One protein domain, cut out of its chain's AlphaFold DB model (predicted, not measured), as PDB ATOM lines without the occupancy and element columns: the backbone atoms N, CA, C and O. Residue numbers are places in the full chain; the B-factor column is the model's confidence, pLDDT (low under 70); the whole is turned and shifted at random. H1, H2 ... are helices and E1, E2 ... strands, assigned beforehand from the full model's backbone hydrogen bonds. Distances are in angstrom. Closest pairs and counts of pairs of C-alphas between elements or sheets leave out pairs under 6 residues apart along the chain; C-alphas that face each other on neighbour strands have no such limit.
ATOM      1  N   PRO A  25      70.660   7.850 187.289       54.44
ATOM      2  CA  PRO A  25      69.764   8.704 188.061       54.44
ATOM      3  C   PRO A  25      68.331   8.271 187.758       54.44
ATOM      4  O   PRO A  25      67.880   8.349 186.611       54.44
ATOM      5  N   THR A  26      67.651   7.697 188.746       69.69
ATOM      6  CA  THR A  26      66.273   7.253 188.577       69.69
ATOM      7  C   THR A  26      65.407   8.421 188.995       69.69
ATOM      8  O   THR A  26      65.170   8.594 190.188       69.69
ATOM      9  N   LEU A  27      64.944   9.196 188.009       90.19
ATOM     10  CA  LEU A  27      64.013  10.304 188.223       90.19
ATOM     11  C   LEU A  27      62.961   9.933 189.272       90.19
ATOM     12  O   LEU A  27      62.416   8.823 189.249       90.19
ATOM     13  N   ASN A  28      62.630  10.884 190.142       96.19
ATOM     14  CA  ASN A  28      61.442  10.753 190.967       96.19
ATOM     15  C   ASN A  28      60.249  10.553 190.036       96.19
ATOM     16  O   ASN A  28      60.051  11.348 189.116       96.19
ATOM     17  N   ARG A  29      59.485   9.479 190.253       95.50
ATOM     18  CA  ARG A  29      58.355   9.099 189.404       95.50
ATOM     19  C   ARG A  29      57.124   8.846 190.254       95.50
ATOM     20  O   ARG A  29      57.036   7.818 190.915       95.50
ATOM     21  N   ILE A  30      56.163   9.760 190.180       95.50
ATOM     22  CA  ILE A  30      54.962   9.749 191.020       95.50
ATOM     23  C   ILE A  30      53.726   9.566 190.143       95.50
ATOM     24  O   ILE A  30      53.618  10.167 189.077       95.50
ATOM     25  N   LYS A  31      52.783   8.727 190.576       96.06
ATOM     26  CA  LYS A  31      51.479   8.571 189.913       96.06
ATOM     27  C   LYS A  31      50.494   9.611 190.428       96.06
ATOM     28  O   LYS A  31      50.464   9.903 191.621       96.06
ATOM     29  N   GLY A  32      49.626  10.098 189.550       96.44
ATOM     30  CA  GLY A  32      48.549  10.981 189.964       96.44
ATOM     31  C   GLY A  32      47.438  11.133 188.940       96.44
ATOM     32  O   GLY A  32      47.450  10.516 187.873       96.44
ATOM     33  N   TYR A  33      46.474  11.976 189.292       96.56
ATOM     34  CA  TYR A  33      45.357  12.360 188.437       96.56
ATOM     35  C   TYR A  33      45.254  13.876 188.400       96.56
ATOM     36  O   TYR A  33      45.374  14.527 189.441       96.56
ATOM     37  N   ILE A  34      45.023  14.437 187.216       97.75
ATOM     38  CA  ILE A  34      44.832  15.881 187.075       97.75
ATOM     39  C   ILE A  34      43.573  16.293 187.848       97.75
ATOM     40  O   ILE A  34      42.477  15.821 187.554       97.75
ATOM     41  N   ALA A  35      43.738  17.157 188.845       98.00
ATOM     42  CA  ALA A  35      42.670  17.632 189.717       98.00
ATOM     43  C   ALA A  35      42.094  18.970 189.243       98.00
ATOM     44  O   ALA A  35      40.889  19.181 189.343       98.00
ATOM     45  N   LYS A  36      42.945  19.863 188.727       98.19
ATOM     46  CA  LYS A  36      42.548  21.193 188.254       98.19
ATOM     47  C   LYS A  36      43.500  21.678 187.167       98.19
ATOM     48  O   LYS A  36      44.686  21.348 187.186       98.19
ATOM     49  N   ILE A  37      42.982  22.470 186.232       98.06
ATOM     50  CA  ILE A  37      43.772  23.123 185.187       98.06
ATOM     51  C   ILE A  37      43.388  24.601 185.119       98.06
ATOM     52  O   ILE A  37      42.244  24.929 184.813       98.06
ATOM     53  N   ASP A  38      44.359  25.483 185.338       97.75
ATOM     54  CA  ASP A  38      44.238  26.915 185.071       97.75
ATOM     55  C   ASP A  38      45.110  27.267 183.859       97.75
ATOM     56  O   ASP A  38      46.335  27.142 183.908       97.75
ATOM     57  N   SER A  39      44.501  27.715 182.758       97.00
ATOM     58  CA  SER A  39      45.229  28.029 181.519       97.00
ATOM     59  C   SER A  39      45.051  29.480 181.087       97.00
ATOM     60  O   SER A  39      43.933  29.992 181.016       97.00
ATOM     61  N   ALA A  40      46.151  30.124 180.697       95.81
ATOM     62  CA  ALA A  40      46.157  31.460 180.114       95.81
ATOM     63  C   ALA A  40      47.366  31.638 179.185       95.81
ATOM     64  O   ALA A  40      48.443  31.118 179.452       95.81
ATOM     65  N   ALA A  41      47.190  32.388 178.092       94.00
ATOM     66  CA  ALA A  41      48.278  32.808 177.196       94.00
ATOM     67  C   ALA A  41      49.232  31.681 176.726       94.00
ATOM     68  O   ALA A  41      50.432  31.897 176.601       94.00
ATOM     69  N   GLY A  42      48.704  30.484 176.446       94.62
ATOM     70  CA  GLY A  42      49.513  29.355 175.964       94.62
ATOM     71  C   GLY A  42      50.205  28.542 177.062       94.62
ATOM     72  O   GLY A  42      50.982  27.658 176.739       94.62
ATOM     73  N   ILE A  43      49.931  28.829 178.336       96.44
ATOM     74  CA  ILE A  43      50.505  28.138 179.493       96.44
ATOM     75  C   ILE A  43      49.367  27.544 180.324       96.44
ATOM     76  O   ILE A  43      48.281  28.126 180.405       96.44
ATOM     77  N   SER A  44      49.625  26.403 180.957       97.81
ATOM     78  CA  SER A  44      48.744  25.782 181.943       97.81
ATOM     79  C   SER A  44      49.479  25.540 183.253       97.81
ATOM     80  O   SER A  44      50.575  24.987 183.256       97.81
ATOM     81  N   LEU A  45      48.848  25.915 184.362       97.94
ATOM     82  CA  LEU A  45      49.159  25.404 185.690       97.94
ATOM     83  C   LEU A  45      48.208  24.246 185.970       97.94
ATOM     84  O   LEU A  45      46.988  24.393 185.869       97.94
ATOM     85  N   VAL A  46      48.775  23.083 186.255       98.25
ATOM     86  CA  VAL A  46      48.037  21.835 186.410       98.25
ATOM     87  C   VAL A  46      48.282  21.298 187.804       98.25
ATOM     88  O   VAL A  46      49.397  20.891 188.117       98.25
ATOM     89  N   ASP A  47      47.237  21.266 188.621       98.56
ATOM     90  CA  ASP A  47      47.287  20.621 189.925       98.56
ATOM     91  C   ASP A  47      47.004  19.133 189.755       98.56
ATOM     92  O   ASP A  47      46.016  18.729 189.132       98.56
ATOM     93  N   VAL A  48      47.872  18.302 190.320       98.38
ATOM     94  CA  VAL A  48      47.817  16.849 190.215       98.38
ATOM     95  C   VAL A  48      47.732  16.251 191.608       98.38
ATOM     96  O   VAL A  48      48.601  16.474 192.447       98.38
ATOM     97  N   ALA A  49      46.687  15.464 191.852       98.12
ATOM     98  CA  ALA A  49      46.548  14.713 193.089       98.12
ATOM     99  C   ALA A  49      47.433  13.466 193.048       98.12
ATOM    100  O   ALA A  49      47.271  12.622 192.163       98.12
ATOM    101  N   THR A  50      48.355  13.353 194.004       97.38
ATOM    102  CA  THR A  50      49.344  12.270 194.088       97.38
ATOM    103  C   THR A  50      49.353  11.602 195.460       97.38
ATOM    104  O   THR A  50      48.694  12.060 196.394       97.38
ATOM    105  N   GLY A  51      50.130  10.523 195.602       95.62
ATOM    106  CA  GLY A  51      50.378   9.884 196.896       95.62
ATOM    107  C   GLY A  51      51.176  10.740 197.885       95.62
ATOM    108  O   GLY A  51      51.193  10.396 199.061       95.62
ATOM    109  N   ALA A  52      51.805  11.827 197.422       95.88
ATOM    110  CA  ALA A  52      52.552  12.770 198.250       95.88
ATOM    111  C   ALA A  52      51.768  14.058 198.561       95.88
ATOM    112  O   ALA A  52      52.313  14.933 199.222       95.88
ATOM    113  N   GLY A  53      50.535  14.197 198.052       96.44
ATOM    114  CA  GLY A  53      49.704  15.406 198.124       96.44
ATOM    115  C   GLY A  53      49.429  16.034 196.751       96.44
ATOM    116  O   GLY A  53      49.552  15.370 195.717       96.44
ATOM    117  N   ILE A  54      49.012  17.305 196.724       97.75
ATOM    118  CA  ILE A  54      48.781  18.043 195.471       97.75
ATOM    119  C   ILE A  54      50.099  18.646 194.985       97.75
ATOM    120  O   ILE A  54      50.737  19.394 195.721       97.75
ATOM    121  N   LEU A  55      50.477  18.347 193.742       98.19
ATOM    122  CA  LEU A  55      51.616  18.966 193.066       98.19
ATOM    123  C   LEU A  55      51.129  19.795 191.880       98.19
ATOM    124  O   LEU A  55      50.363  19.305 191.053       98.19
ATOM    125  N   THR A  56      51.604  21.028 191.778       98.50
ATOM    126  CA  THR A  56      51.381  21.915 190.640       98.50
ATOM    127  C   THR A  56      52.499  21.745 189.615       98.50
ATOM    128  O   THR A  56      53.688  21.810 189.945       98.50
ATOM    129  N   VAL A  57      52.111  21.593 188.352       98.19
ATOM    130  CA  VAL A  57      52.998  21.464 187.192       98.19
ATOM    131  C   VAL A  57      52.729  22.600 186.214       98.19
ATOM    132  O   VAL A  57      51.575  22.909 185.921       98.19
ATOM    133  N   LEU A  58      53.787  23.231 185.708       97.62
ATOM    134  CA  LEU A  58      53.702  24.265 184.683       97.62
ATOM    135  C   LEU A  58      53.961  23.632 183.320       97.62
ATOM    136  O   LEU A  58      55.012  23.049 183.077       97.62
ATOM    137  N   ILE A  59      53.002  23.780 182.413       96.31
ATOM    138  CA  ILE A  59      53.073  23.237 181.059       96.31
ATOM    139  C   ILE A  59      52.977  24.391 180.075       96.31
ATOM    140  O   ILE A  59      52.049  25.196 180.136       96.31
ATOM    141  N   LEU A  60      53.931  24.459 179.146       95.38
ATOM    142  CA  LEU A  60      53.978  25.465 178.078       95.38
ATOM    143  C   LEU A  60      53.029  25.115 176.926       95.38
ATOM    144  O   LEU A  60      53.424  25.089 175.763       95.38
ATOM    145  N   ASP A  61      51.792  24.779 177.273       94.94
ATOM    146  CA  ASP A  61      50.723  24.515 176.325       94.94
ATOM    147  C   ASP A  61      49.350  24.583 177.028       94.94
ATOM    148  O   ASP A  61      49.252  24.874 178.224       94.94
ATOM    149  N   THR A  62      48.261  24.316 176.305       94.38
ATOM    150  CA  THR A  62      46.884  24.365 176.822       94.38
ATOM    151  C   THR A  62      46.077  23.105 176.501       94.38
ATOM    152  O   THR A  62      46.406  22.378 175.560       94.38
ATOM    153  N   PRO A  63      44.942  22.872 177.194       93.94
ATOM    154  CA  PRO A  63      44.002  21.799 176.854       93.94
ATOM    155  C   PRO A  63      43.466  21.820 175.416       93.94
ATOM    156  O   PRO A  63      42.908  20.827 174.955       93.94
ATOM    157  N   LYS A  64      43.604  22.945 174.693       93.31
ATOM    158  CA  LYS A  64      43.181  23.049 173.287       93.31
ATOM    159  C   LYS A  64      44.058  22.214 172.350       93.31
ATOM    160  O   LYS A  64      43.562  21.730 171.338       93.31
ATOM    161  N   SER A  65      45.334  22.064 172.683       91.00
ATOM    162  CA  SER A  65      46.377  21.421 171.869       91.00
ATOM    163  C   SER A  65      46.781  20.064 172.439       91.00
ATOM    164  O   SER A  65      47.130  19.160 171.683       91.00
ATOM    165  N   LEU A  66      46.672  19.884 173.759       89.81
ATOM    166  CA  LEU A  66      47.029  18.646 174.444       89.81
ATOM    167  C   LEU A  66      45.788  17.902 174.931       89.81
ATOM    168  O   LEU A  66      45.172  18.249 175.936       89.81
ATOM    169  N   SER A  67      45.447  16.815 174.242       90.44
ATOM    170  CA  SER A  67      44.240  16.028 174.522       90.44
ATOM    171  C   SER A  67      44.241  15.324 175.886       90.44
ATOM    172  O   SER A  67      43.159  14.967 176.369       90.44
ATOM    173  N   TYR A  68      45.419  15.135 176.494       89.31
ATOM    174  CA  TYR A  68      45.597  14.553 177.826       89.31
ATOM    175  C   TYR A  68      45.407  15.566 178.968       89.31
ATOM    176  O   TYR A  68      45.206  15.152 180.106       89.31
ATOM    177  N   LEU A  69      45.446  16.879 178.696       93.50
ATOM    178  CA  LEU A  69      45.229  17.918 179.709       93.50
ATOM    179  C   LEU A  69      43.742  18.067 180.023       93.50
ATOM    180  O   LEU A  69      43.071  18.993 179.570       93.50
ATOM    181  N   LYS A  70      43.221  17.112 180.788       94.19
ATOM    182  CA  LYS A  70      41.830  17.062 181.234       94.19
ATOM    183  C   LYS A  70      41.780  16.608 182.681       94.19
ATOM    184  O   LYS A  70      42.572  15.765 183.092       94.19
ATOM    185  N   GLU A  71      40.822  17.135 183.431       95.44
ATOM    186  CA  GLU A  71      40.549  16.666 184.788       95.44
ATOM    187  C   GLU A  71      40.281  15.154 184.818       95.44
ATOM    188  O   GLU A  71      39.795  14.562 183.850       95.44
ATOM    189  N   ALA A  72      40.645  14.533 185.938       95.12
ATOM    190  CA  ALA A  72      40.640  13.096 186.194       95.12
ATOM    191  C   ALA A  72      41.534  12.247 185.267       95.12
ATOM    192  O   ALA A  72      41.566  11.022 185.408       95.12
ATOM    193  N   HIS A  73      42.292  12.850 184.344       94.06
ATOM    194  CA  HIS A  73      43.203  12.092 183.493       94.06
ATOM    195  C   HIS A  73      44.400  11.567 184.309       94.06
ATOM    196  O   HIS A  73      45.019  12.346 185.042       94.06
ATOM    197  N   PRO A  74      44.736  10.265 184.207       95.25
ATOM    198  CA  PRO A  74      45.886   9.700 184.900       95.25
ATOM    199  C   PRO A  74      47.190  10.156 184.246       95.25
ATOM    200  O   PRO A  74      47.326  10.129 183.025       95.25
ATOM    201  N   VAL A  75      48.169  10.522 185.067       95.38
ATOM    202  CA  VAL A  75      49.492  10.978 184.629       95.38
ATOM    203  C   VAL A  75      50.585  10.380 185.515       95.38
ATOM    204  O   VAL A  75      50.336   9.982 186.657       95.38
ATOM    205  N   HIS A  76      51.810  10.330 184.996       94.81
ATOM    206  CA  HIS A  76      52.998  10.170 185.829       94.81
ATOM    207  C   HIS A  76      53.817  11.452 185.779       94.81
ATOM    208  O   HIS A  76      54.058  11.998 184.704       94.81
ATOM    209  N   LEU A  77      54.236  11.914 186.949       96.19
ATOM    210  CA  LEU A  77      55.094  13.069 187.130       96.19
ATOM    211  C   LEU A  77      56.528  12.566 187.216       96.19
ATOM    212  O   LEU A  77      56.797  11.616 187.954       96.19
ATOM    213  N   LEU A  78      57.426  13.205 186.479       96.69
ATOM    214  CA  LEU A  78      58.856  12.940 186.489       96.69
ATOM    215  C   LEU A  78      59.606  14.214 186.856       96.69
ATOM    216  O   LEU A  78      59.343  15.268 186.283       96.69
ATOM    217  N   PHE A  79      60.559  14.116 187.774       96.38
ATOM    218  CA  PHE A  79      61.474  15.213 188.085       96.38
ATOM    219  C   PHE A  79      62.797  14.669 188.616       96.38
ATOM    220  O   PHE A  79      62.859  13.605 189.237       96.38
ATOM    221  N   LYS A  80      63.881  15.387 188.333       96.00
ATOM    222  CA  LYS A  80      65.230  14.963 188.721       96.00
ATOM    223  C   LYS A  80      65.429  15.165 190.214       96.00
ATOM    224  O   LYS A  80      64.953  16.138 190.790       96.00
ATOM    225  N   GLU A  81      66.222  14.300 190.820       96.31
ATOM    226  CA  GLU A  81      66.622  14.382 192.222       96.31
ATOM    227  C   GLU A  81      67.398  15.677 192.517       96.31
ATOM    228  O   GLU A  81      67.308  16.218 193.616       96.31
ATOM    229  N   THR A  82      68.131  16.213 191.534       96.38
ATOM    230  CA  THR A  82      68.849  17.496 191.650       96.38
ATOM    231  C   THR A  82      67.930  18.716 191.651       96.38
ATOM    232  O   THR A  82      68.348  19.770 192.118       96.38
ATOM    233  N   GLU A  83      66.690  18.574 191.171       96.44
ATOM    234  CA  GLU A  83      65.670  19.634 191.169       96.44
ATOM    235  C   GLU A  83      64.714  19.524 192.369       96.44
ATOM    236  O   GLU A  83      63.669  20.180 192.428       96.44
ATOM    237  N   VAL A  84      65.075  18.688 193.349       97.88
ATOM    238  CA  VAL A  84      64.420  18.609 194.654       97.88
ATOM    239  C   VAL A  84      65.303  19.300 195.680       97.88
ATOM    240  O   VAL A  84      66.324  18.763 196.108       97.88
ATOM    241  N   ALA A  85      64.901  20.489 196.110       98.00
ATOM    242  CA  ALA A  85      65.516  21.179 197.231       98.00
ATOM    243  C   ALA A  85      64.982  20.640 198.568       98.00
ATOM    244  O   ALA A  85      63.867  20.125 198.656       98.00
ATOM    245  N   ILE A  86      65.778  20.804 199.626       98.31
ATOM    246  CA  ILE A  86      65.398  20.479 201.005       98.31
ATOM    247  C   ILE A  86      65.443  21.761 201.827       98.31
ATOM    248  O   ILE A  86      66.424  22.505 201.770       98.31
ATOM    249  N   ALA A  87      64.400  21.993 202.613       97.81
ATOM    250  CA  ALA A  87      64.326  23.083 203.571       97.81
ATOM    251  C   ALA A  87      64.057  22.567 204.988       97.81
ATOM    252  O   ALA A  87      63.600  21.439 205.199       97.81
ATOM    253  N   ALA A  88      64.338  23.431 205.962       94.88
ATOM    254  CA  ALA A  88      63.948  23.216 207.345       94.88
ATOM    255  C   ALA A  88      62.408  23.127 207.465       94.88
ATOM    256  O   ALA A  88      61.702  23.795 206.699       94.88
ATOM    257  N   PRO A  89      61.873  22.318 208.396       94.56
ATOM    258  CA  PRO A  89      60.431  22.105 208.534       94.56
ATOM    259  C   PRO A  89      59.642  23.382 208.879       94.56
ATOM    260  O   PRO A  89      58.453  23.462 208.589       94.56
ATOM    261  N   GLU A  90      60.290  24.392 209.457       93.19
ATOM    262  CA  GLU A  90      59.697  25.665 209.881       93.19
ATOM    263  C   GLU A  90      59.620  26.750 208.790       93.19
ATOM    264  O   GLU A  90      59.222  27.879 209.080       93.19
ATOM    265  N   ILE A  91      60.008  26.454 207.545       92.12
ATOM    266  CA  ILE A  91      59.903  27.435 206.457       92.12
ATOM    267  C   ILE A  91      58.435  27.838 206.219       92.12
ATOM    268  O   ILE A  91      57.571  26.980 206.039       92.12
ATOM    269  N   ASP A  92      58.162  29.147 206.228       84.75
ATOM    270  CA  ASP A  92      56.800  29.702 206.133       84.75
ATOM    271  C   ASP A  92      56.385  29.969 204.676       84.75
ATOM    272  O   ASP A  92      55.474  29.334 204.148       84.75
ATOM    273  N   LYS A  93      57.076  30.889 203.984       91.94
ATOM    274  CA  LYS A  93      56.693  31.345 202.636       91.94
ATOM    275  C   LYS A  93      57.844  31.267 201.649       91.94
ATOM    276  O   LYS A  93      58.914  31.826 201.881       91.94
ATOM    277  N   VAL A  94      57.577  30.646 200.505       94.56
ATOM    278  CA  VAL A  94      58.468  30.591 199.341       94.56
ATOM    279  C   VAL A  94      57.657  30.732 198.058       94.56
ATOM    280  O   VAL A  94      56.459  30.473 198.041       94.56
ATOM    281  N   SER A  95      58.310  31.121 196.965       94.81
ATOM    282  CA  SER A  95      57.682  31.229 195.640       94.81
ATOM    283  C   SER A  95      57.550  29.886 194.907       94.81
ATOM    284  O   SER A  95      57.257  29.870 193.715       94.81
ATOM    285  N   TYR A  96      57.855  28.771 195.571       95.38
ATOM    286  CA  TYR A  96      57.755  27.433 195.000       95.38
ATOM    287  C   TYR A  96      56.347  26.899 195.251       95.38
ATOM    288  O   TYR A  96      55.892  26.904 196.391       95.38
ATOM    289  N   SER A  97      55.673  26.431 194.200       94.88
ATOM    290  CA  SER A  97      54.312  25.890 194.313       94.88
ATOM    291  C   SER A  97      54.267  24.538 195.022       94.88
ATOM    292  O   SER A  97      53.267  24.218 195.652       94.88
ATOM    293  N   ASN A  98      55.350  23.756 194.942       97.62
ATOM    294  CA  ASN A  98      55.423  22.427 195.541       97.62
ATOM    295  C   ASN A  98      56.339  22.467 196.757       97.62
ATOM    296  O   ASN A  98      57.562  22.518 196.619       97.62
ATOM    297  N   VAL A  99      55.728  22.472 197.938       97.19
ATOM    298  CA  VAL A  99      56.406  22.491 199.235       97.19
ATOM    299  C   VAL A  99      55.695  21.492 200.125       97.19
ATOM    300  O   VAL A  99      54.596  21.755 200.605       97.19
ATOM    301  N   MET A 100      56.323  20.346 200.332       97.06
ATOM    302  CA  MET A 100      55.674  19.199 200.951       97.06
ATOM    303  C   MET A 100      56.488  18.717 202.142       97.06
ATOM    304  O   MET A 100      57.720  18.763 202.128       97.06
ATOM    305  N   ASP A 101      55.800  18.259 203.180       97.56
ATOM    306  CA  ASP A 101      56.452  17.687 204.351       97.56
ATOM    307  C   ASP A 101      57.050  16.313 204.027       97.56
ATOM    308  O   ASP A 101      56.576  15.577 203.156       97.56
ATOM    309  N   GLY A 102      58.107  15.953 204.749       98.06
ATOM    310  CA  GLY A 102      58.690  14.626 204.668       98.06
ATOM    311  C   GLY A 102      59.612  14.304 205.834       98.06
ATOM    312  O   GLY A 102      60.039  15.182 206.587       98.06
ATOM    313  N   ILE A 103      59.927  13.019 205.978       98.50
ATOM    314  CA  ILE A 103      60.867  12.505 206.979       98.50
ATOM    315  C   ILE A 103      62.048  11.864 206.261       98.50
ATOM    316  O   ILE A 103      61.864  11.055 205.356       98.50
ATOM    317  N   ILE A 104      63.271  12.190 206.671       98.69
ATOM    318  CA  ILE A 104      64.467  11.581 206.084       98.69
ATOM    319  C   ILE A 104      64.557  10.105 206.485       98.69
ATOM    320  O   ILE A 104      64.726   9.785 207.664       98.69
ATOM    321  N   GLU A 105      64.530   9.207 205.507       98.19
ATOM    322  CA  GLU A 105      64.679   7.763 205.709       98.19
ATOM    323  C   GLU A 105      66.126   7.299 205.585       98.19
ATOM    324  O   GLU A 105      66.559   6.413 206.330       98.19
ATOM    325  N   ASP A 106      66.880   7.888 204.659       97.56
ATOM    326  CA  ASP A 106      68.273   7.529 204.423       97.56
ATOM    327  C   ASP A 106      69.084   8.688 203.840       97.56
ATOM    328  O   ASP A 106      68.535   9.606 203.225       97.56
ATOM    329  N   ILE A 107      70.399   8.649 204.059       96.69
ATOM    330  CA  ILE A 107      71.346   9.621 203.515       96.69
ATOM    331  C   ILE A 107      72.603   8.889 203.050       96.69
ATOM    332  O   ILE A 107      73.354   8.348 203.864       96.69
ATOM    333  N   LEU A 108      72.895   8.979 201.755       96.50
ATOM    334  CA  LEU A 108      74.155   8.539 201.171       96.50
ATOM    335  C   LEU A 108      75.072   9.750 200.959       96.50
ATOM    336  O   LEU A 108      74.828  10.611 200.112       96.50
ATOM    337  N   LEU A 109      76.151   9.829 201.741       95.12
ATOM    338  CA  LEU A 109      77.118  10.926 201.663       95.12
ATOM    339  C   LEU A 109      78.277  10.597 200.722       95.12
ATOM    340  O   LEU A 109      79.067   9.695 200.989       95.12
ATOM    341  N   GLY A 110      78.439  11.409 199.681       94.06
ATOM    342  CA  GLY A 110      79.628  11.436 198.837       94.06
ATOM    343  C   GLY A 110      80.667  12.469 199.290       94.06
ATOM    344  O   GLY A 110      80.601  13.064 200.376       94.06
ATOM    345  N   GLU A 111      81.658  12.714 198.432       94.00
ATOM    346  CA  GLU A 111      82.679  13.743 198.666       94.00
ATOM    347  C   GLU A 111      82.116  15.161 198.507       94.00
ATOM    348  O   GLU A 111      82.324  16.003 199.384       94.00
ATOM    349  N   LEU A 112      81.347  15.398 197.437       95.19
ATOM    350  CA  LEU A 112      80.777  16.706 197.088       95.19
ATOM    351  C   LEU A 112      79.261  16.795 197.294       95.19
ATOM    352  O   LEU A 112      78.744  17.872 197.601       95.19
ATOM    353  N   LEU A 113      78.559  15.673 197.145       97.12
ATOM    354  CA  LEU A 113      77.099  15.592 197.141       97.12
ATOM    355  C   LEU A 113      76.590  14.692 198.271       97.12
ATOM    356  O   LEU A 113      77.340  13.893 198.832       97.12
ATOM    357  N   ALA A 114      75.315  14.850 198.597       96.56
ATOM    358  CA  ALA A 114      74.549  13.987 199.476       96.56
ATOM    359  C   ALA A 114      73.255  13.612 198.754       96.56
ATOM    360  O   ALA A 114      72.525  14.502 198.317       96.56
ATOM    361  N   GLU A 115      72.985  12.318 198.637       97.25
ATOM    362  CA  GLU A 115      71.678  11.814 198.225       97.25
ATOM    363  C   GLU A 115      70.845  11.571 199.484       97.25
ATOM    364  O   GLU A 115      71.299  10.925 200.429       97.25
ATOM    365  N   VAL A 116      69.646  12.134 199.519       98.12
ATOM    366  CA  VAL A 116      68.721  12.076 200.646       98.12
ATOM    367  C   VAL A 116      67.449  11.391 200.173       98.12
ATOM    368  O   VAL A 116      66.818  11.844 199.220       98.12
ATOM    369  N   THR A 117      67.072  10.313 200.853       98.19
ATOM    370  CA  THR A 117      65.796   9.621 200.648       98.19
ATOM    371  C   THR A 117      64.794  10.116 201.685       98.19
ATOM    372  O   THR A 117      65.083  10.111 202.885       98.19
ATOM    373  N   ILE A 118      63.634  10.568 201.223       98.56
ATOM    374  CA  ILE A 118      62.605  11.249 202.009       98.56
ATOM    375  C   ILE A 118      61.293  10.471 201.869       98.56
ATOM    376  O   ILE A 118      60.781  10.312 200.763       98.56
ATOM    377  N   ALA A 119      60.722  10.034 202.989       98.19
ATOM    378  CA  ALA A 119      59.343   9.563 203.045       98.19
ATOM    379  C   ALA A 119      58.391  10.758 202.942       98.19
ATOM    380  O   ALA A 119      58.450  11.660 203.782       98.19
ATOM    381  N   ALA A 120      57.507  10.743 201.945       96.12
ATOM    382  CA  ALA A 120      56.498  11.768 201.700       96.12
ATOM    383  C   ALA A 120      55.117  11.106 201.577       96.12
ATOM    384  O   ALA A 120      54.717  10.667 200.501       96.12
ATOM    385  N   GLU A 121      54.394  11.011 202.693       93.75
ATOM    386  CA  GLU A 121      53.131  10.267 202.802       93.75
ATOM    387  C   GLU A 121      53.216   8.829 202.250       93.75
ATOM    388  O   GLU A 121      53.714   7.941 202.941       93.75
ATOM    389  N   LYS A 122      52.697   8.581 201.036       95.12
ATOM    390  CA  LYS A 122      52.681   7.265 200.369       95.12
ATOM    391  C   LYS A 122      53.768   7.115 199.303       95.12
ATOM    392  O   LYS A 122      53.793   6.098 198.615       95.12
ATOM    393  N   GLU A 123      54.625   8.117 199.148       96.00
ATOM    394  CA  GLU A 123      55.686   8.176 198.147       96.00
ATOM    395  C   GLU A 123      57.068   8.252 198.808       96.00
ATOM    396  O   GLU A 123      57.222   8.656 199.964       96.00
ATOM    397  N   THR A 124      58.092   7.905 198.032       96.38
ATOM    398  CA  THR A 124      59.496   8.106 198.394       96.38
ATOM    399  C   THR A 124      60.117   9.088 197.413       96.38
ATOM    400  O   THR A 124      60.132   8.838 196.208       96.38
ATOM    401  N   ILE A 125      60.653  10.188 197.935       97.88
ATOM    402  CA  ILE A 125      61.301  11.242 197.154       97.88
ATOM    403  C   ILE A 125      62.803  11.193 197.392       97.88
ATOM    404  O   ILE A 125      63.266  11.142 198.530       97.88
ATOM    405  N   ARG A 126      63.579  11.246 196.316       97.75
ATOM    406  CA  ARG A 126      65.030  11.391 196.359       97.75
ATOM    407  C   ARG A 126      65.437  12.804 195.998       97.75
ATOM    408  O   ARG A 126      64.923  13.399 195.050       97.75
ATOM    409  N   SER A 127      66.402  13.315 196.744       98.19
ATOM    410  CA  SER A 127      67.008  14.621 196.530       98.19
ATOM    411  C   SER A 127      68.524  14.484 196.514       98.19
ATOM    412  O   SER A 127      69.096  13.822 197.377       98.19
ATOM    413  N   ILE A 128      69.183  15.115 195.545       97.56
ATOM    414  CA  ILE A 128      70.641  15.223 195.505       97.56
ATOM    415  C   ILE A 128      71.008  16.679 195.768       97.56
ATOM    416  O   ILE A 128      70.789  17.554 194.934       97.56
ATOM    417  N   ILE A 129      71.613  16.930 196.927       97.94
ATOM    418  CA  ILE A 129      72.068  18.258 197.348       97.94
ATOM    419  C   ILE A 129      73.578  18.281 197.549       97.94
ATOM    420  O   ILE A 129      74.250  17.252 197.634       97.94
ATOM    421  N   THR A 130      74.152  19.475 197.677       98.38
ATOM    422  CA  THR A 130      75.567  19.578 198.049       98.38
ATOM    423  C   THR A 130      75.788  19.074 199.476       98.38
ATOM    424  O   THR A 130      74.987  19.313 200.381       98.38
ATOM    425  N   LYS A 131      76.951  18.470 199.728       98.00
ATOM    426  CA  LYS A 131      77.384  18.103 201.084       98.00
ATOM    427  C   LYS A 131      77.430  19.312 202.027       98.00
ATOM    428  O   LYS A 131      77.242  19.166 203.233       98.00
ATOM    429  N   ARG A 132      77.666  20.516 201.484       98.56
ATOM    430  CA  ARG A 132      77.592  21.778 202.235       98.56
ATOM    431  C   ARG A 132      76.165  22.062 202.703       98.56
ATOM    432  O   ARG A 132      76.000  22.364 203.876       98.56
ATOM    433  N   ALA A 133      75.164  21.904 201.835       98.31
ATOM    434  CA  ALA A 133      73.755  22.064 202.194       98.31
ATOM    435  C   ALA A 133      73.310  21.023 203.233       98.31
ATOM    436  O   ALA A 133      72.718  21.396 204.239       98.31
ATOM    437  N   TYR A 134      73.691  19.751 203.055       98.06
ATOM    438  CA  TYR A 134      73.465  18.694 204.052       98.06
ATOM    439  C   TYR A 134      73.979  19.099 205.448       98.06
ATOM    440  O   TYR A 134      73.250  19.009 206.435       98.06
ATOM    441  N   ARG A 135      75.228  19.589 205.524       98.00
ATOM    442  CA  ARG A 135      75.841  20.050 206.782       98.00
ATOM    443  C   ARG A 135      75.158  21.295 207.334       98.00
ATOM    444  O   ARG A 135      74.914  21.360 208.531       98.00
ATOM    445  N   TYR A 136      74.869  22.264 206.469       97.88
ATOM    446  CA  TYR A 136      74.244  23.533 206.832       97.88
ATOM    447  C   TYR A 136      72.852  23.334 207.441       97.88
ATOM    448  O   TYR A 136      72.551  23.917 208.475       97.88
ATOM    449  N   LEU A 137      72.041  22.456 206.847       97.38
ATOM    450  CA  LEU A 137      70.706  22.111 207.338       97.38
ATOM    451  C   LEU A 137      70.738  21.129 208.523       97.38
ATOM    452  O   LEU A 137      69.698  20.830 209.107       97.38
ATOM    453  N   GLY A 138      71.911  20.587 208.870       97.44
ATOM    454  CA  GLY A 138      72.062  19.616 209.951       97.44
ATOM    455  C   GLY A 138      71.191  18.371 209.757       97.44
ATOM    456  O   GLY A 138      70.595  17.890 210.727       97.44
ATOM    457  N   LEU A 139      71.069  17.884 208.518       97.94
ATOM    458  CA  LEU A 139      70.191  16.763 208.186       97.94
ATOM    459  C   LEU A 139      70.653  15.474 208.875       97.94
ATOM    460  O   LEU A 139      71.845  15.221 209.037       97.94
ATOM    461  N   ALA A 140      69.691  14.648 209.270       98.00
ATOM    462  CA  ALA A 140      69.931  13.327 209.829       98.00
ATOM    463  C   ALA A 140      68.703  12.448 209.591       98.00
ATOM    464  O   ALA A 140      67.585  12.955 209.478       98.00
ATOM    465  N   LYS A 141      68.906  11.131 209.555       98.19
ATOM    466  CA  LYS A 141      67.813  10.156 209.485       98.19
ATOM    467  C   LYS A 141      66.801  10.386 210.614       98.19
ATOM    468  O   LYS A 141      67.183  10.652 211.751       98.19
ATOM    469  N   GLY A 142      65.516  10.294 210.285       98.31
ATOM    470  CA  GLY A 142      64.390  10.530 211.186       98.31
ATOM    471  C   GLY A 142      64.022  12.002 211.383       98.31
ATOM    472  O   GLY A 142      63.016  12.280 212.032       98.31
ATOM    473  N   LYS A 143      64.791  12.959 210.842       98.12
ATOM    474  CA  LYS A 143      64.422  14.377 210.923       98.12
ATOM    475  C   LYS A 143      63.323  14.725 209.927       98.12
ATOM    476  O   LYS A 143      63.347  14.269 208.783       98.12
ATOM    477  N   ALA A 144      62.413  15.583 210.376       98.31
ATOM    478  CA  ALA A 144      61.446  16.240 209.516       98.31
ATOM    479  C   ALA A 144      62.123  17.316 208.664       98.31
ATOM    480  O   ALA A 144      63.005  18.038 209.137       98.31
ATOM    481  N   VAL A 145      61.688  17.411 207.416       98.50
ATOM    482  CA  VAL A 145      62.118  18.400 206.430       98.50
ATOM    483  C   VAL A 145      60.935  18.784 205.552       98.50
ATOM    484  O   VAL A 145      59.920  18.087 205.535       98.50
ATOM    485  N   LYS A 146      61.092  19.853 204.771       98.31
ATOM    486  CA  LYS A 146      60.272  20.050 203.576       98.31
ATOM    487  C   LYS A 146      61.081  19.714 202.333       98.31
ATOM    488  O   LYS A 146      62.232  20.143 202.225       98.31
ATOM    489  N   TRP A 147      60.488  18.980 201.401       97.81
ATOM    490  CA  TRP A 147      61.028  18.819 200.055       97.81
ATOM    491  C   TRP A 147      60.288  19.756 199.105       97.81
ATOM    492  O   TRP A 147      59.086  19.995 199.236       97.81
ATOM    493  N   ILE A 148      61.048  20.367 198.206       98.00
ATOM    494  CA  ILE A 148      60.598  21.508 197.420       98.00
ATOM    495  C   ILE A 148      61.027  21.299 195.974       98.00
ATOM    496  O   ILE A 148      62.197  21.039 195.709       98.00
ATOM    497  N   THR A 149      60.111  21.467 195.028       97.25
ATOM    498  CA  THR A 149      60.442  21.461 193.597       97.25
ATOM    499  C   THR A 149      59.618  22.519 192.872       97.25
ATOM    500  O   THR A 149      58.518  22.872 193.304       97.25
ATOM    501  N   LYS A 150      60.151  23.116 191.807       97.06
ATOM    502  CA  LYS A 150      59.364  24.093 191.050       97.06
ATOM    503  C   LYS A 150      58.406  23.388 190.100       97.06
ATOM    504  O   LYS A 150      58.641  22.262 189.680       97.06
ATOM    505  N   ALA A 151      57.330  24.083 189.752       97.88
ATOM    506  CA  ALA A 151      56.326  23.564 188.835       97.88
ATOM    507  C   ALA A 151      56.873  23.314 187.415       97.88
ATOM    508  O   ALA A 151      56.360  22.440 186.728       97.88
ATOM    509  N   ASP A 152      57.897  24.053 186.983       96.75
ATOM    510  CA  ASP A 152      58.552  23.936 185.672       96.75
ATOM    511  C   ASP A 152      59.624  22.834 185.597       96.75
ATOM    512  O   ASP A 152      60.047  22.479 184.500       96.75
ATOM    513  N   GLU A 153      60.016  22.245 186.731       96.88
ATOM    514  CA  GLU A 153      60.965  21.118 186.786       96.88
ATOM    515  C   GLU A 153      60.272  19.746 186.824       96.88
ATOM    516  O   GLU A 153      60.924  18.700 186.745       96.88
ATOM    517  N   ILE A 154      58.939  19.737 186.932       97.50
ATOM    518  CA  ILE A 154      58.120  18.534 186.821       97.50
ATOM    519  C   ILE A 154      57.648  18.388 185.376       97.50
ATOM    520  O   ILE A 154      57.050  19.298 184.809       97.50
ATOM    521  N   VAL A 155      57.845  17.207 184.795       95.31
ATOM    522  CA  VAL A 155      57.339  16.869 183.461       95.31
ATOM    523  C   VAL A 155      56.360  15.705 183.526       95.31
ATOM    524  O   VAL A 155      56.455  14.838 184.397       95.31
ATOM    525  N   PHE A 156      55.411  15.662 182.594       94.69
ATOM    526  CA  PHE A 156      54.539  14.503 182.438       94.69
ATOM    527  C   PHE A 156      55.203  13.437 181.577       94.69
ATOM    528  O   PHE A 156      55.679  13.705 180.474       94.69
ATOM    529  N   GLU A 157      55.170  12.199 182.054       89.44
ATOM    530  CA  GLU A 157      55.426  11.038 181.217       89.44
ATOM    531  C   GLU A 157      54.160  10.754 180.401       89.44
ATOM    532  O   GLU A 157      53.183  10.176 180.887       89.44
ATOM    533  N   VAL A 158      54.159  11.210 179.154       72.25
ATOM    534  CA  VAL A 158      53.086  10.910 178.210       72.25
ATOM    535  C   VAL A 158      53.488   9.652 177.453       72.25
ATOM    536  O   VAL A 158      54.511   9.632 176.773       72.25
TER     537      VAL A 158
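This is residues 25 to 158 of the 162 residues of the protein "TOBE domain protein" of Chloroherpeton thalassium (strain ATCC 35110 / GB-78) (UniProt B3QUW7). Two small sheets of five strands, each curled like part of a barrel and folded back on itself, sit one after the other along the long axis and are partly face to face where they meet, their strands crossed. E1 to E4 and E10 make the first lobe; E5 to E9 make the second, with the short helix H1 at its far end. The printed part has 134 residues, with strands E1 to E8, then H1, then E9 and E10; the orders are E3 E2 E1 E4 E10 and E5 E9 E6 E7 E8, both antiparallel throughout, and the class is mostly strand. It is compact, with a radius of gyration of the C-alphas of 15.5 A, yet elongated, spanning 47 by 28 by 25 A.

Find C-alpha 28 at (61.442, 10.753, 190.967); from there E1 runs 27.9 A to residue 40, bending by 89 degrees at residue 31. E2 is residues 43 to 50, E3 53 to 59, E4 74 to 79 and E5 85 to 87. E6, residues 98 to 109, begins at C-alpha 98 (55.423, 22.427, 195.541), covers 25.3 A and bends by 85 degrees at residue 101. E7 is 113 to 120, E8 123 to 130, 22.9 A long, H1 131 to 136 and E9 144 to 149. E10, 155 to 157, ends at C-alpha 157 (55.426, 11.038, 181.217).

Start with E1 E2 E3, a meander, each strand the antiparallel neighbour of the one before; N 38 and O 45 are 2.9 A apart, N 46 and O 57 2.8 A. E4 makes it a Greek key by pairing with E1, at N 30 and O 77, 3.0 A. E10 follows at the edge, with N 78 and O 155 at 2.8 A. This is a folded sheet, its leaves E3 E2 and E4 E10 facing each other with E1 as hinge. The second folded sheet has E5 E9 facing E7 E8, with E6 as hinge. There E6 E7 E8 is a meander, with N 108 and O 115 at 2.8 A and N 116 and O 127 at 2.8 A. E6 is staggered, pairing with E9 over 98 to 103, at N 102 and O 145, 2.9 A, and with E7 over 103 to 109. E5 pairs with E9 at N 85 and O 148, 2.8 A. The two sheets form a sandwich, two sheets face to face, strands at 81 degrees; for instance, the closest C-alphas of E3 and E6, Leu 55 and Asn 98, are 5.7 A apart. H1, with every O i to N i+4 pair within hydrogen-bond range, is on the second sheet.

Look for the farthest C-alphas at Lys 64 and Glu 111, 47.9 A apart. The printed part has no cut. The long link is E3 to E4, residues 60 to 73. Confidence is under 70 at residues 25 to 26.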